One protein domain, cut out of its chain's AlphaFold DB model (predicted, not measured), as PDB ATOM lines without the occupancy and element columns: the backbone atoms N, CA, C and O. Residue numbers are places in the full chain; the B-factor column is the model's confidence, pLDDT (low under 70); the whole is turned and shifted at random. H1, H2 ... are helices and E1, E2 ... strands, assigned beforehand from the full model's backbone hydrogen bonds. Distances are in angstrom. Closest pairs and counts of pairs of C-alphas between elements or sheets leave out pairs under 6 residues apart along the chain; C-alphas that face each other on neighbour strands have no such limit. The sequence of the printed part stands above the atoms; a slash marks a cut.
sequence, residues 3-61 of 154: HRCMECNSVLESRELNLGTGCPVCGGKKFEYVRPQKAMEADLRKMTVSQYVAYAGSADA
ATOM      1  N   HIS A   3     -42.687 -36.799  24.966       90.38
ATOM      2  CA  HIS A   3     -41.627 -36.289  25.820       90.38
ATOM      3  C   HIS A   3     -41.641 -37.015  27.160       90.38
ATOM      4  O   HIS A   3     -42.700 -37.228  27.739       90.38
ATOM      5  N   ARG A   4     -40.472 -37.378  27.673       91.50
ATOM      6  CA  ARG A   4     -40.294 -38.014  28.974       91.50
ATOM      7  C   ARG A   4     -39.852 -36.979  29.997       91.50
ATOM      8  O   ARG A   4     -38.889 -36.258  29.760       91.50
ATOM      9  N   CYS A   5     -40.536 -36.891  31.133       91.88
ATOM     10  CA  CYS A   5     -40.067 -36.060  32.241       91.88
ATOM     11  C   CYS A   5     -38.759 -36.626  32.812       91.88
ATOM     12  O   CYS A   5     -38.670 -37.830  33.034       91.88
ATOM     13  N   MET A   6     -37.762 -35.779  33.080       91.44
ATOM     14  CA  MET A   6     -36.479 -36.230  33.643       91.44
ATOM     15  C   MET A   6     -36.521 -36.521  35.152       91.44
ATOM     16  O   MET A   6     -35.569 -37.078  35.683       91.44
ATOM     17  N   GLU A   7     -37.585 -36.118  35.850       89.94
ATOM     18  CA  GLU A   7     -37.704 -36.303  37.304       89.94
ATOM     19  C   GLU A   7     -38.483 -37.570  37.674       89.94
ATOM     20  O   GLU A   7     -38.090 -38.294  38.580       89.94
ATOM     21  N   CYS A   8     -39.584 -37.849  36.972       92.00
ATOM     22  CA  CYS A   8     -40.470 -38.986  37.257       92.00
ATOM     23  C   CYS A   8     -40.587 -39.981  36.095       92.00
ATOM     24  O   CYS A   8     -41.371 -40.927  36.157       92.00
ATOM     25  N   ASN A   9     -39.849 -39.758  35.007       90.75
ATOM     26  CA  ASN A   9     -39.760 -40.645  33.848       90.75
ATOM     27  C   ASN A   9     -41.092 -40.923  33.123       90.75
ATOM     28  O   ASN A   9     -41.135 -41.807  32.265       90.75
ATOM     29  N   SER A  10     -42.146 -40.147  33.404       88.44
ATOM     30  CA  SER A  10     -43.451 -40.250  32.743       88.44
ATOM     31  C   SER A  10     -43.372 -39.761  31.298       88.44
ATOM     32  O   SER A  10     -42.855 -38.670  31.045       88.44
ATOM     33  N   VAL A  11     -43.888 -40.556  30.357       90.19
ATOM     34  CA  VAL A  11     -43.981 -40.183  28.940       90.19
ATOM     35  C   VAL A  11     -45.310 -39.479  28.704       90.19
ATOM     36  O   VAL A  11     -46.370 -40.036  28.969       90.19
ATOM     37  N   LEU A  12     -45.237 -38.252  28.209       87.00
ATOM     38  CA  LEU A  12     -46.364 -37.378  27.927       87.00
ATOM     39  C   LEU A  12     -46.409 -37.100  26.426       87.00
ATOM     40  O   LEU A  12     -45.396 -36.766  25.805       87.00
ATOM     41  N   GLU A  13     -47.586 -37.207  25.823       85.25
ATOM     42  CA  GLU A  13     -47.772 -36.782  24.440       85.25
ATOM     43  C   GLU A  13     -47.854 -35.248  24.383       85.25
ATOM     44  O   GLU A  13     -48.506 -34.632  25.222       85.25
ATOM     45  N   SER A  14     -47.226 -34.592  23.389       74.69
ATOM     46  CA  SER A  14     -47.202 -33.110  23.291       74.69
ATOM     47  C   SER A  14     -48.566 -32.424  23.431       74.69
ATOM     48  O   SER A  14     -48.604 -31.234  23.716       74.69
ATOM     49  N   ARG A  15     -49.678 -33.130  23.182       67.44
ATOM     50  CA  ARG A  15     -51.034 -32.577  23.295       67.44
ATOM     51  C   ARG A  15     -51.458 -32.272  24.735       67.44
ATOM     52  O   ARG A  15     -52.391 -31.502  24.913       67.44
ATOM     53  N   GLU A  16     -50.767 -32.817  25.730       66.38
ATOM     54  CA  GLU A  16     -51.083 -32.643  27.156       66.38
ATOM     55  C   GLU A  16     -50.073 -31.742  27.886       66.38
ATOM     56  O   GLU A  16     -50.223 -31.450  29.073       66.38
ATOM     57  N   LEU A  17     -49.029 -31.281  27.190       67.00
ATOM     58  CA  LEU A  17     -47.851 -30.698  27.823       67.00
ATOM     59  C   LEU A  17     -47.914 -29.166  27.834       67.00
ATOM     60  O   LEU A  17     -47.434 -28.487  26.928       67.00
ATOM     61  N   ASN A  18     -48.487 -28.614  28.902       73.19
ATOM     62  CA  ASN A  18     -48.401 -27.186  29.197       73.19
ATOM     63  C   ASN A  18     -47.048 -26.885  29.859       73.19
ATOM     64  O   ASN A  18     -46.863 -27.123  31.052       73.19
ATOM     65  N   LEU A  19     -46.099 -26.333  29.093       69.69
ATOM     66  CA  LEU A  19     -44.737 -26.005  29.559       69.69
ATOM     67  C   LEU A  19     -44.715 -25.109  30.816       69.69
ATOM     68  O   LEU A  19     -43.772 -25.165  31.602       69.69
ATOM     69  N   GLY A  20     -45.760 -24.296  31.015       71.50
ATOM     70  CA  GLY A  20     -45.916 -23.440  32.193       71.50
ATOM     71  C   GLY A  20     -46.311 -24.189  33.471       71.50
ATOM     72  O   GLY A  20     -45.873 -23.803  34.555       71.50
ATOM     73  N   THR A  21     -47.088 -25.269  33.349       81.31
ATOM     74  CA  THR A  21     -47.629 -26.047  34.478       81.31
ATOM     75  C   THR A  21     -46.698 -27.194  34.886       81.31
ATOM     76  O   THR A  21     -46.682 -27.578  36.051       81.31
ATOM     77  N   GLY A  22     -45.866 -27.688  33.960       84.38
ATOM     78  CA  GLY A  22     -44.928 -28.789  34.208       84.38
ATOM     79  C   GLY A  22     -45.583 -30.171  34.115       84.38
ATOM     80  O   GLY A  22     -46.712 -30.314  33.648       84.38
ATOM     81  N   CYS A  23     -44.848 -31.214  34.503       88.19
ATOM     82  CA  CYS A  23     -45.328 -32.594  34.471       88.19
ATOM     83  C   CYS A  23     -46.527 -32.763  35.428       88.19
ATOM     84  O   CYS A  23     -46.397 -32.399  36.596       88.19
ATOM     85  N   PRO A  24     -47.656 -33.369  35.007       87.31
ATOM     86  CA  PRO A  24     -48.833 -33.534  35.866       87.31
ATOM     87  C   PRO A  24     -48.610 -34.503  37.040       87.31
ATOM     88  O   PRO A  24     -49.403 -34.514  37.974       87.31
ATOM     89  N   VAL A  25     -47.543 -35.312  37.000       87.62
ATOM     90  CA  VAL A  25     -47.229 -36.315  38.032       87.62
ATOM     91  C   VAL A  25     -46.330 -35.747  39.134       87.62
ATOM     92  O   VAL A  25     -46.565 -36.020  40.306       87.62
ATOM     93  N   CYS A  26     -45.303 -34.964  38.783       90.12
ATOM     94  CA  CYS A  26     -44.297 -34.484  39.746       90.12
ATOM     95  C   CYS A  26     -44.046 -32.967  39.730       90.12
ATOM     96  O   CYS A  26     -43.307 -32.471  40.570       90.12
ATOM     97  N   GLY A  27     -44.617 -32.220  38.780       88.31
ATOM     98  CA  GLY A  27     -44.377 -30.779  38.617       88.31
ATOM     99  C   GLY A  27     -43.076 -30.409  37.891       88.31
ATOM    100  O   GLY A  27     -42.805 -29.226  37.679       88.31
ATOM    101  N   GLY A  28     -42.284 -31.396  37.465       88.31
ATOM    102  CA  GLY A  28     -41.011 -31.181  36.783       88.31
ATOM    103  C   GLY A  28     -41.145 -30.422  35.464       88.31
ATOM    104  O   GLY A  28     -42.082 -30.639  34.695       88.31
ATOM    105  N   LYS A  29     -40.185 -29.536  35.180       88.19
ATOM    106  CA  LYS A  29     -40.176 -28.685  33.968       88.19
ATOM    107  C   LYS A  29     -39.177 -29.130  32.897       88.19
ATOM    108  O   LYS A  29     -39.085 -28.505  31.844       88.19
ATOM    109  N   LYS A  30     -38.405 -30.184  33.170       88.00
ATOM    110  CA  LYS A  30     -37.395 -30.726  32.254       88.00
ATOM    111  C   LYS A  30     -37.936 -31.966  31.558       88.00
ATOM    112  O   LYS A  30     -38.376 -32.912  32.214       88.00
ATOM    113  N   PHE A  31     -37.866 -31.949  30.232       90.50
ATOM    114  CA  PHE A  31     -38.406 -32.996  29.383       90.50
ATOM    115  C   PHE A  31     -37.391 -33.406  28.317       90.50
ATOM    116  O   PHE A  31     -36.806 -32.557  27.649       90.50
ATOM    117  N   GLU A  32     -37.225 -34.710  28.134       90.50
ATOM    118  CA  GLU A  32     -36.436 -35.329  27.076       90.50
ATOM    119  C   GLU A  32     -37.361 -35.764  25.936       90.50
ATOM    120  O   GLU A  32     -38.442 -36.301  26.172       90.50
ATOM    121  N   TYR A  33     -36.984 -35.523  24.682       90.81
ATOM    122  CA  TYR A  33     -37.766 -36.012  23.547       90.81
ATOM    123  C   TYR A  33     -37.539 -37.507  23.338       90.81
ATOM    124  O   TYR A  33     -36.416 -37.942  23.092       90.81
ATOM    125  N   VAL A  34     -38.622 -38.283  23.359       90.31
ATOM    126  CA  VAL A  34     -38.578 -39.707  23.036       90.31
ATOM    127  C   VAL A  34     -39.030 -39.878  21.597       90.31
ATOM    128  O   VAL A  34     -40.125 -39.464  21.211       90.31
ATOM    129  N   ARG A  35     -38.192 -40.506  20.771       88.75
ATOM    130  CA  ARG A  35     -38.596 -40.848  19.406       88.75
ATOM    131  C   ARG A  35     -39.683 -41.926  19.470       88.75
ATOM    132  O   ARG A  35     -39.487 -42.934  20.145       88.75
ATOM    133  N   PRO A  36     -40.821 -41.758  18.775       84.62
ATOM    134  CA  PRO A  36     -41.854 -42.784  18.766       84.62
ATOM    135  C   PRO A  36     -41.338 -44.046  18.067       84.62
ATOM    136  O   PRO A  36     -40.648 -43.954  17.050       84.62
ATOM    137  N   GLN A  37     -41.730 -45.225  18.555       80.75
ATOM    138  CA  GLN A  37     -41.245 -46.500  18.012       80.75
ATOM    139  C   GLN A  37     -41.501 -46.661  16.509       80.75
ATOM    140  O   GLN A  37     -40.639 -47.155  15.794       80.75
ATOM    141  N   LYS A  38     -42.624 -46.145  15.989       83.31
ATOM    142  CA  LYS A  38     -42.915 -46.154  14.543       83.31
ATOM    143  C   LYS A  38     -41.866 -45.407  13.710       83.31
ATOM    144  O   LYS A  38     -41.592 -45.805  12.584       83.31
ATOM    145  N   ALA A  39     -41.296 -44.324  14.244       80.12
ATOM    146  CA  ALA A  39     -40.217 -43.605  13.571       80.12
ATOM    147  C   ALA A  39     -38.912 -44.410  13.626       80.12
ATOM    148  O   ALA A  39     -38.229 -44.520  12.615       80.12
ATOM    149  N   MET A  40     -38.630 -45.041  14.769       80.56
ATOM    150  CA  MET A  40     -37.472 -45.919  14.933       80.56
ATOM    151  C   MET A  40     -37.520 -47.106  13.958       80.56
ATOM    152  O   MET A  40     -36.550 -47.369  13.256       80.56
ATOM    153  N   GLU A  41     -38.678 -47.760  13.834       84.31
ATOM    154  CA  GLU A  41     -38.903 -48.866  12.900       84.31
ATOM    155  C   GLU A  41     -38.793 -48.422  11.433       84.31
ATOM    156  O   GLU A  41     -38.243 -49.136  10.597       84.31
ATOM    157  N   ALA A  42     -39.272 -47.219  11.104       84.25
ATOM    158  CA  ALA A  42     -39.120 -46.660   9.765       84.25
ATOM    159  C   ALA A  42     -37.652 -46.381   9.411       84.25
ATOM    160  O   ALA A  42     -37.276 -46.556   8.254       84.25
ATOM    161  N   ASP A  43     -36.831 -45.957  10.370       83.62
ATOM    162  CA  ASP A  43     -35.398 -45.747  10.153       83.62
ATOM    163  C   ASP A  43     -34.645 -47.081  10.051       83.62
ATOM    164  O   ASP A  43     -33.856 -47.255   9.125       83.62
ATOM    165  N   LEU A  44     -34.986 -48.066  10.890       83.94
ATOM    166  CA  LEU A  44     -34.481 -49.443  10.797       83.94
ATOM    167  C   LEU A  44     -34.766 -50.071   9.423       83.94
ATOM    168  O   LEU A  44     -33.891 -50.697   8.834       83.94
ATOM    169  N   ARG A  45     -35.962 -49.855   8.861       86.75
ATOM    170  CA  ARG A  45     -36.332 -50.359   7.524       86.75
ATOM    171  C   ARG A  45     -35.589 -49.678   6.372       86.75
ATOM    172  O   ARG A  45     -35.483 -50.263   5.298       86.75
ATOM    173  N   LYS A  46     -35.121 -48.442   6.556       90.62
ATOM    174  CA  LYS A  46     -34.316 -47.710   5.558       90.62
ATOM    175  C   LYS A  46     -32.825 -48.024   5.680       90.62
ATOM    176  O   LYS A  46     -32.058 -47.672   4.786       90.62
ATOM    177  N   MET A  47     -32.419 -48.634   6.791       89.50
ATOM    178  CA  MET A  47     -31.034 -48.946   7.100       89.50
ATOM    179  C   MET A  47     -30.518 -50.046   6.170       89.50
ATOM    180  O   MET A  47     -31.221 -51.006   5.851       89.50
ATOM    181  N   THR A  48     -29.277 -49.911   5.710       93.25
ATOM    182  CA  THR A  48     -28.638 -50.975   4.924       93.25
ATOM    183  C   THR A  48     -28.241 -52.138   5.830       93.25
ATOM    184  O   THR A  48     -28.053 -51.963   7.033       93.25
ATOM    185  N   VAL A  49     -28.039 -53.327   5.251       90.31
ATOM    186  CA  VAL A  49     -27.614 -54.523   6.005       90.31
ATOM    187  C   VAL A  49     -26.337 -54.252   6.811       90.31
ATOM    188  O   VAL A  49     -26.262 -54.608   7.981       90.31
ATOM    189  N   SER A  50     -25.359 -53.554   6.222       90.06
ATOM    190  CA  SER A  50     -24.114 -53.183   6.910       90.06
ATOM    191  C   SER A  50     -24.351 -52.255   8.104       90.06
ATOM    192  O   SER A  50     -23.744 -52.448   9.154       90.06
ATOM    193  N   GLN A  51     -25.239 -51.270   7.964       91.06
ATOM    194  CA  GLN A  51     -25.567 -50.346   9.046       91.06
ATOM    195  C   GLN A  51     -26.363 -51.033  10.164       91.06
ATOM    196  O   GLN A  51     -26.101 -50.777  11.335       91.06
ATOM    197  N   TYR A  52     -27.287 -51.935   9.824       88.81
ATOM    198  CA  TYR A  52     -28.050 -52.696  10.812       88.81
ATOM    199  C   TYR A  52     -27.147 -53.605  11.655       88.81
ATOM    200  O   TYR A  52     -27.262 -53.608  12.875       88.81
ATOM    201  N   VAL A  53     -26.210 -54.325  11.024       91.00
ATOM    202  CA  VAL A  53     -25.232 -55.173  11.732       91.00
ATOM    203  C   VAL A  53     -24.364 -54.344  12.683       91.00
ATOM    204  O   VAL A  53     -24.119 -54.770  13.807       91.00
ATOM    205  N   ALA A  54     -23.950 -53.140  12.271       88.44
ATOM    206  CA  ALA A  54     -23.211 -52.225  13.139       88.44
ATOM    207  C   ALA A  54     -24.060 -51.704  14.315       88.44
ATOM    208  O   ALA A  54     -23.558 -51.613  15.431       88.44
ATOM    209  N   TYR A  55     -25.339 -51.383  14.083       85.31
ATOM    210  CA  TYR A  55     -26.258 -50.953  15.141       85.31
ATOM    211  C   TYR A  55     -26.529 -52.079  16.151       85.31
ATOM    212  O   TYR A  55     -26.360 -51.857  17.347       85.31
ATOM    213  N   ALA A  56     -26.873 -53.285  15.685       83.19
ATOM    214  CA  ALA A  56     -27.097 -54.453  16.541       83.19
ATOM    215  C   ALA A  56     -25.852 -54.779  17.384       83.19
ATOM    216  O   ALA A  56     -25.931 -54.779  18.605       83.19
ATOM    217  N   GLY A  57     -24.671 -54.862  16.757       81.00
ATOM    218  CA  GLY A  57     -23.411 -55.094  17.474       81.00
ATOM    219  C   GLY A  57     -23.016 -54.001  18.482       81.00
ATOM    220  O   GLY A  57     -22.170 -54.252  19.332       81.00
ATOM    221  N   SER A  58     -23.608 -52.801  18.409       74.56
ATOM    222  CA  SER A  58     -23.427 -51.742  19.417       74.56
ATOM    223  C   SER A  58     -24.471 -51.773  20.540       74.56
ATOM    224  O   SER A  58     -24.194 -51.281  21.630       74.56
ATOM    225  N   ALA A  59     -25.653 -52.347  20.291       61.88
ATOM    226  CA  ALA A  59     -26.708 -52.508  21.292       61.88
ATOM    227  C   ALA A  59     -26.446 -53.706  22.222       61.88
ATOM    228  O   ALA A  59     -26.828 -53.660  23.387       61.88
ATOM    229  N   ASP A  60     -25.744 -54.730  21.732       51.94
ATOM    230  CA  ASP A  60     -25.378 -55.932  22.494       51.94
ATOM    231  C   ASP A  60     -24.114 -55.748  23.371       51.94
ATOM    232  O   ASP A  60     -23.621 -56.701  23.968       51.94
ATOM    233  N   ALA A  61     -23.563 -54.529  23.459       50.66
ATOM    234  CA  ALA A  61     -22.348 -54.241  24.229       50.66
ATOM    235  C   ALA A  61     -22.589 -53.972  25.731       50.66
ATOM    236  O   ALA A  61     -21.613 -53.848  26.468       50.66
TER     237      ALA A  61
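AT A GLANCE: This is residues 3 to 61 of the 154 residues of an uncharacterized protein of Methanocella paludicola (strain DSM 17711 / JCM 13418 / NBRC 101707 / SANAE) (UniProt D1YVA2). A loop-rich head, with a short two-strand hairpin, E1 and E2, and the long loop of residues 6 to 30, leads into an arm of two helices, H1 and H2, which make an open V. The printed part has 59 residues, in the order E1, E2, H1, H2; the sheet, E1 - E2, is antiparallel. The class is mixed, helices and strands, with under half of the residues in named elements. The whole is only just extended, close to loose, with a radius of gyration of the C-alphas of 15.9 A, and flat, spanning 45 by 25 by 12 A.

IN THESE COORDINATES: E1, residues 3 to 5, begins at C-alpha 3 (-41.627, -36.289, 25.820). E2 is residues 31 to 33. H1, residues 37 to 46, is 14.3 A long. H2, residues 49 to 59, is 15.4 A long and ends at C-alpha 59 (-26.708, -52.508, 21.292).

HOW THE PARTS SIT: In the hairpin, N 4 and O 32 are 2.7 A apart, within hydrogen-bond range. Residues 3 to 4 of E1 also pair antiparallel with residues 11 to 12. H1 and H2 are close but not clearly touching; their closest C-alphas, Leu 44 and Tyr 52, are 7.2 A apart. They run opposite ways at a steep tilt of 42 degrees. In both, every O i to N i+4 pair is within hydrogen-bond range. H2 is apart from E1 and E2.

THE WHOLE: The printed part has no cut. The link E1 to E2 is long. Residues 15 to 17, 19 and 59 to 61 have pLDDT under 70.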